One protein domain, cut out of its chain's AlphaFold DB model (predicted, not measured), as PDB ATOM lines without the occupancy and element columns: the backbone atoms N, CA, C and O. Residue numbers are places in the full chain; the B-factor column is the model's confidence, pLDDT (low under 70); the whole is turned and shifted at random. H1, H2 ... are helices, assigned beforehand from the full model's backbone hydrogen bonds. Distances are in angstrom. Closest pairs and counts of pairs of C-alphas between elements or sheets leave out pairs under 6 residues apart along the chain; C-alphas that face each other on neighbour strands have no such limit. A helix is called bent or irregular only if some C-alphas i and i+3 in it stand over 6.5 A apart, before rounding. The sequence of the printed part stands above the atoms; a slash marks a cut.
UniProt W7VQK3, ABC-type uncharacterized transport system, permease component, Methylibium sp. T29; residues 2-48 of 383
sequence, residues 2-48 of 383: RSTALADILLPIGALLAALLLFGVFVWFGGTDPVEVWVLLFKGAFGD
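This is residues 2 to 48 of the 383 residues of the protein "ABC-type uncharacterized transport system, permease component" of Methylibium sp. T29 (UniProt W7VQK3). One long helix, H1, and a shorter one, H2, meet near their ends and make a flat, lopsided L, with the tight link between them at the corner. The first part of H1, residues 3 to 19, sticks out as the long arm, and residues 40 to 46 of H2 stick out as the short one. The printed part has 47 residues, with H1 before H2 along the chain and no named strand; the class is all helix. The whole is only just loose, close to extended, with a radius of gyration of the C-alphas of 14.1 A and spans of 43 by 29 by 9 A.

H1, the longest helix, holds residues 3 to 29 and measures 38.2 A from C-alpha 3 at (10.575, 14.507, -23.176) to C-alpha 29 at (36.407, -11.964, -13.752). H2 holds residues 34 to 46, is 18.1 A long from first to last C-alpha, and ends with C-alpha 46 at (26.159, -11.190, -37.988).

H1 and H2 touch, with 7 pairs of C-alphas within 8 A; the closest are those of Gly 24 and Pro 34, 4.7 A apart. H1 touches H2 with residues 24 to 28 alone, and H2 touches H1 with residues 34 to 38 alone. Their lines stand at a steep tilt of 64 degrees, and they run opposite ways. Neither helix is bent. In H2 every O i to N i+4 pair is within hydrogen-bond range; in H1 it is 22 of 23.

The two C-alphas farthest apart are those of Arg 2 and Gly 31, at 44.2 A. The printed part has no cut, and the link from H1 to H2, of 4 residues, is tight. The mean pLDDT of the printed part is 89.8, and residues 2 to 3 are under 70.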
ATOM      1  N   ARG A   2       7.553  16.162 -25.760       56.44
ATOM      2  CA  ARG A   2       8.802  15.689 -26.411       56.44
ATOM      3  C   ARG A   2       9.797  14.964 -25.483       56.44
ATOM      4  O   ARG A   2      10.638  14.221 -25.967       56.44
ATOM      5  N   SER A   3       9.685  15.138 -24.164       60.19
ATOM      6  CA  SER A   3      10.575  14.507 -23.176       60.19
ATOM      7  C   SER A   3      10.303  13.014 -22.936       60.19
ATOM      8  O   SER A   3      11.188  12.321 -22.451       60.19
ATOM      9  N   THR A   4       9.120  12.502 -23.295       72.94
ATOM     10  CA  THR A   4       8.772  11.081 -23.128       72.94
ATOM     11  C   THR A   4       9.384  10.210 -24.218       72.94
ATOM     12  O   THR A   4      10.022   9.231 -23.885       72.94
ATOM     13  N   ALA A   5       9.329  10.614 -25.494       77.25
ATOM     14  CA  ALA A   5       9.878   9.808 -26.592       77.25
ATOM     15  C   ALA A   5      11.400   9.597 -26.485       77.25
ATOM     16  O   ALA A   5      11.897   8.507 -26.753       77.25
ATOM     17  N   LEU A   6      12.141  10.631 -26.059       79.69
ATOM     18  CA  LEU A   6      13.569  10.487 -25.781       79.69
ATOM     19  C   LEU A   6      13.803   9.548 -24.597       79.69
ATOM     20  O   LEU A   6      14.633   8.660 -24.713       79.69
ATOM     21  N   ALA A   7      13.053   9.683 -23.498       83.25
ATOM     22  CA  ALA A   7      13.166   8.773 -22.357       83.25
ATOM     23  C   ALA A   7      12.812   7.320 -22.729       83.25
ATOM     24  O   ALA A   7      13.521   6.401 -22.328       83.25
ATOM     25  N   ASP A   8      11.787   7.117 -23.555       86.94
ATOM     26  CA  ASP A   8      11.320   5.804 -24.012       86.94
ATOM     27  C   ASP A   8      12.372   5.070 -24.862       86.94
ATOM     28  O   ASP A   8      12.380   3.843 -24.894       86.94
ATOM     29  N   ILE A   9      13.284   5.799 -25.515       90.50
ATOM     30  CA  ILE A   9      14.403   5.242 -26.295       90.50
ATOM     31  C   ILE A   9      15.684   5.158 -25.452       90.50
ATOM     32  O   ILE A   9      16.407   4.163 -25.507       90.50
ATOM     33  N   LEU A  10      15.973   6.179 -24.643       91.62
ATOM     34  CA  LEU A  10      17.201   6.249 -23.852       91.62
ATOM     35  C   LEU A  10      17.225   5.197 -22.740       91.62
ATOM     36  O   LEU A  10      18.283   4.648 -22.448       91.62
ATOM     37  N   LEU A  11      16.069   4.888 -22.142       91.38
ATOM     38  CA  LEU A  11      15.947   3.869 -21.099       91.38
ATOM     39  C   LEU A  11      16.320   2.457 -21.591       91.38
ATOM     40  O   LEU A  11      17.182   1.843 -20.960       91.38
ATOM     41  N   PRO A  12      15.752   1.913 -22.687       93.00
ATOM     42  CA  PRO A  12      16.133   0.589 -23.175       93.00
ATOM     43  C   PRO A  12      17.562   0.550 -23.721       93.00
ATOM     44  O   PRO A  12      18.260  -0.431 -23.471       93.00
ATOM     45  N   ILE A  13      18.034   1.602 -24.404       93.75
ATOM     46  CA  ILE A  13      19.432   1.670 -24.864       93.75
ATOM     47  C   ILE A  13      20.384   1.692 -23.664       93.75
ATOM     48  O   ILE A  13      21.349   0.932 -23.628       93.75
ATOM     49  N   GLY A  14      20.094   2.510 -22.651       94.69
ATOM     50  CA  GLY A  14      20.870   2.563 -21.416       94.69
ATOM     51  C   GLY A  14      20.871   1.227 -20.673       94.69
ATOM     52  O   GLY A  14      21.923   0.785 -20.220       94.69
ATOM     53  N   ALA A  15      19.726   0.541 -20.605       93.69
ATOM     54  CA  ALA A  15      19.628  -0.795 -20.022       93.69
ATOM     55  C   ALA A  15      20.446  -1.835 -20.808       93.69
ATOM     56  O   ALA A  15      21.112  -2.668 -20.196       93.69
ATOM     57  N   LEU A  16      20.439  -1.765 -22.142       94.00
ATOM     58  CA  LEU A  16      21.231  -2.643 -23.004       94.00
ATOM     59  C   LEU A  16      22.733  -2.423 -22.794       94.00
ATOM     60  O   LEU A  16      23.470  -3.388 -22.606       94.00
ATOM     61  N   LEU A  17      23.180  -1.164 -22.771       94.25
ATOM     62  CA  LEU A  17      24.577  -0.815 -22.509       94.25
ATOM     63  C   LEU A  17      25.003  -1.236 -21.100       94.25
ATOM     64  O   LEU A  17      26.059  -1.837 -20.939       94.25
ATOM     65  N   ALA A  18      24.170  -0.993 -20.086       95.12
ATOM     66  CA  ALA A  18      24.443  -1.422 -18.718       95.12
ATOM     67  C   ALA A  18      24.541  -2.951 -18.605       95.12
ATOM     68  O   ALA A  18      25.438  -3.458 -17.935       95.12
ATOM     69  N   ALA A  19      23.662  -3.693 -19.288       94.81
ATOM     70  CA  ALA A  19      23.718  -5.151 -19.337       94.81
ATOM     71  C   ALA A  19      24.984  -5.652 -20.049       94.81
ATOM     72  O   ALA A  19      25.629  -6.574 -19.552       94.81
ATOM     73  N   LEU A  20      25.369  -5.029 -21.169       93.56
ATOM     74  CA  LEU A  20      26.588  -5.368 -21.903       93.56
ATOM     75  C   LEU A  20      27.839  -5.116 -21.053       93.56
ATOM     76  O   LEU A  20      28.709  -5.980 -20.976       93.56
ATOM     77  N   LEU A  21      27.895  -3.975 -20.359       94.25
ATOM     78  CA  LEU A  21      28.981  -3.635 -19.438       94.25
ATOM     79  C   LEU A  21      29.054  -4.616 -18.266       94.25
ATOM     80  O   LEU A  21      30.129  -5.136 -17.980       94.25
ATOM     81  N   LEU A  22      27.925  -4.917 -17.618       95.75
ATOM     82  CA  LEU A  22      27.867  -5.890 -16.524       95.75
ATOM     83  C   LEU A  22      28.335  -7.278 -16.990       95.75
ATOM     84  O   LEU A  22      29.100  -7.942 -16.292       95.75
ATOM     85  N   PHE A  23      27.907  -7.699 -18.182       94.31
ATOM     86  CA  PHE A  23      28.345  -8.947 -18.796       94.31
ATOM     87  C   PHE A  23      29.852  -8.940 -19.082       94.31
ATOM     88  O   PHE A  23      30.529  -9.912 -18.764       94.31
ATOM     89  N   GLY A  24      30.401  -7.838 -19.599       93.88
ATOM     90  CA  GLY A  24      31.845  -7.689 -19.794       93.88
ATOM     91  C   GLY A  24      32.632  -7.761 -18.487       93.88
ATOM     92  O   GLY A  24      33.625  -8.473 -18.414       93.88
ATOM     93  N   VAL A  25      32.158  -7.108 -17.422       94.88
ATOM     94  CA  VAL A  25      32.779  -7.203 -16.089       94.88
ATOM     95  C   VAL A  25      32.782  -8.651 -15.589       94.88
ATOM     96  O   VAL A  25      33.784  -9.118 -15.054       94.88
ATOM     97  N   PHE A  26      31.691  -9.390 -15.798       94.81
ATOM     98  CA  PHE A  26      31.619 -10.810 -15.449       94.81
ATOM     99  C   PHE A  26      32.611 -11.670 -16.252       94.81
ATOM    100  O   PHE A  26      33.302 -12.506 -15.673       94.81
ATOM    101  N   VAL A  27      32.719 -11.444 -17.563       94.12
ATOM    102  CA  VAL A  27      33.690 -12.129 -18.438       94.12
ATOM    103  C   VAL A  27      35.128 -11.820 -18.019       94.12
ATOM    104  O   VAL A  27      35.962 -12.724 -17.970       94.12
ATOM    105  N   TRP A  28      35.394 -10.572 -17.636       94.88
ATOM    106  CA  TRP A  28      36.696 -10.139 -17.144       94.88
ATOM    107  C   TRP A  28      37.097 -10.868 -15.852       94.88
ATOM    108  O   TRP A  28      38.231 -11.327 -15.739       94.88
ATOM    109  N   PHE A  29      36.161 -11.097 -14.918       95.50
ATOM    110  CA  PHE A  29      36.407 -11.964 -13.752       95.50
ATOM    111  C   PHE A  29      36.707 -13.423 -14.131       95.50
ATOM    112  O   PHE A  29      37.393 -14.120 -13.384       95.50
ATOM    113  N   GLY A  30      36.218 -13.887 -15.282       92.06
ATOM    114  CA  GLY A  30      36.554 -15.188 -15.863       92.06
ATOM    115  C   GLY A  30      37.940 -15.253 -16.516       92.06
ATOM    116  O   GLY A  30      38.319 -16.316 -17.002       92.06
ATOM    117  N   GLY A  31      38.696 -14.148 -16.541       91.94
ATOM    118  CA  GLY A  31      40.052 -14.078 -17.097       91.94
ATOM    119  C   GLY A  31      40.117 -13.970 -18.622       91.94
ATOM    120  O   GLY A  31      41.193 -14.137 -19.189       91.94
ATOM    121  N   THR A  32      38.992 -13.712 -19.296       92.06
ATOM    122  CA  THR A  32      38.938 -13.494 -20.753       92.06
ATOM    123  C   THR A  32      38.741 -12.010 -21.053       92.06
ATOM    124  O   THR A  32      38.089 -11.305 -20.278       92.06
ATOM    125  N   ASP A  33      39.283 -11.526 -22.171       93.94
ATOM    126  CA  ASP A  33      39.063 -10.145 -22.597       93.94
ATOM    127  C   ASP A  33      37.579  -9.923 -22.977       93.94
ATOM    128  O   ASP A  33      37.034 -10.634 -23.830       93.94
ATOM    129  N   PRO A  34      36.880  -8.963 -22.344       92.94
ATOM    130  CA  PRO A  34      35.462  -8.738 -22.603       92.94
ATOM    131  C   PRO A  34      35.189  -8.171 -23.999       92.94
ATOM    132  O   PRO A  34      34.142  -8.470 -24.576       92.94
ATOM    133  N   VAL A  35      36.113  -7.384 -24.558       93.75
ATOM    134  CA  VAL A  35      35.976  -6.802 -25.897       93.75
ATOM    135  C   VAL A  35      36.080  -7.901 -26.947       93.75
ATOM    136  O   VAL A  35      35.264  -7.938 -27.868       93.75
ATOM    137  N   GLU A  36      37.012  -8.840 -26.781       92.88
ATOM    138  CA  GLU A  36      37.130 -10.012 -27.651       92.88
ATOM    139  C   GLU A  36      35.834 -10.833 -27.658       92.88
ATOM    140  O   GLU A  36      35.309 -11.155 -28.728       92.88
ATOM    141  N   VAL A  37      35.252 -11.095 -26.484       92.50
ATOM    142  CA  VAL A  37      33.974 -11.818 -26.375       92.50
ATOM    143  C   VAL A  37      32.831 -11.059 -27.050       92.50
ATOM    144  O   VAL A  37      32.016 -11.677 -27.737       92.50
ATOM    145  N   TRP A  38      32.759  -9.733 -26.914       92.69
ATOM    146  CA  TRP A  38      31.743  -8.933 -27.608       92.69
ATOM    147  C   TRP A  38      31.908  -8.975 -29.132       92.69
ATOM    148  O   TRP A  38      30.917  -9.129 -29.850       92.69
ATOM    149  N   VAL A  39      33.143  -8.899 -29.636       92.44
ATOM    150  CA  VAL A  39      33.436  -9.012 -31.074       92.44
ATOM    151  C   VAL A  39      33.085 -10.406 -31.593       92.44
ATOM    152  O   VAL A  39      32.479 -10.523 -32.658       92.44
ATOM    153  N   LEU A  40      33.410 -11.463 -30.845       91.00
ATOM    154  CA  LEU A  40      33.054 -12.841 -31.193       91.00
ATOM    155  C   LEU A  40      31.542 -13.060 -31.190       91.00
ATOM    156  O   LEU A  40      31.023 -13.692 -32.108       91.00
ATOM    157  N   LEU A  41      30.819 -12.504 -30.214       90.38
ATOM    158  CA  LEU A  41      29.357 -12.557 -30.174       90.38
ATOM    159  C   LEU A  41      28.754 -11.870 -31.407       90.38
ATOM    160  O   LEU A  41      27.852 -12.415 -32.043       90.38
ATOM    161  N   PHE A  42      29.286 -10.700 -31.777       90.44
ATOM    162  CA  PHE A  42      28.830  -9.956 -32.947       90.44
ATOM    163  C   PHE A  42      29.121 -10.707 -34.254       90.44
ATOM    164  O   PHE A  42      28.224 -10.862 -35.081       90.44
ATOM    165  N   LYS A  43      30.333 -11.247 -34.427       90.38
ATOM    166  CA  LYS A  43      30.699 -12.065 -35.599       90.38
ATOM    167  C   LYS A  43      29.912 -13.379 -35.659       90.38
ATOM    168  O   LYS A  43      29.474 -13.789 -36.731       90.38
ATOM    169  N   GLY A  44      29.669 -14.015 -34.516       87.06
ATOM    170  CA  GLY A  44      28.879 -15.241 -34.425       87.06
ATOM    171  C   GLY A  44      27.407 -15.046 -34.792       87.06
ATOM    172  O   GLY A  44      26.781 -15.982 -35.283       87.06
ATOM    173  N   ALA A  45      26.860 -13.843 -34.595       85.31
ATOM    174  CA  ALA A  45      25.488 -13.508 -34.974       85.31
ATOM    175  C   ALA A  45      25.378 -12.936 -36.401       85.31
ATOM    176  O   ALA A  45      24.489 -13.334 -37.150       85.31
ATOM    177  N   PHE A  46      26.283 -12.028 -36.784       90.25
ATOM    178  CA  PHE A  46      26.159 -11.190 -37.988       90.25
ATOM    179  C   PHE A  46      27.360 -11.240 -38.941       90.25
ATOM    180  O   PHE A  46      27.328 -10.564 -39.965       90.25
ATOM    181  N   GLY A  47      28.418 -11.981 -38.606       87.38
ATOM    182  CA  GLY A  47      29.689 -11.954 -39.334       87.38
ATOM    183  C   GLY A  47      29.586 -12.491 -40.757       87.38
ATOM    184  O   GLY A  47      29.971 -11.797 -41.691       87.38
ATOM    185  N   ASP A  48      29.012 -13.684 -40.917       90.88
ATOM    186  CA  ASP A  48      28.923 -14.374 -42.205       90.88
ATOM    187  C   ASP A  48      27.475 -14.702 -42.582       90.88
ATOM    188  O   ASP A  48      26.576 -14.761 -41.734       90.88
TER     189      ASP A  48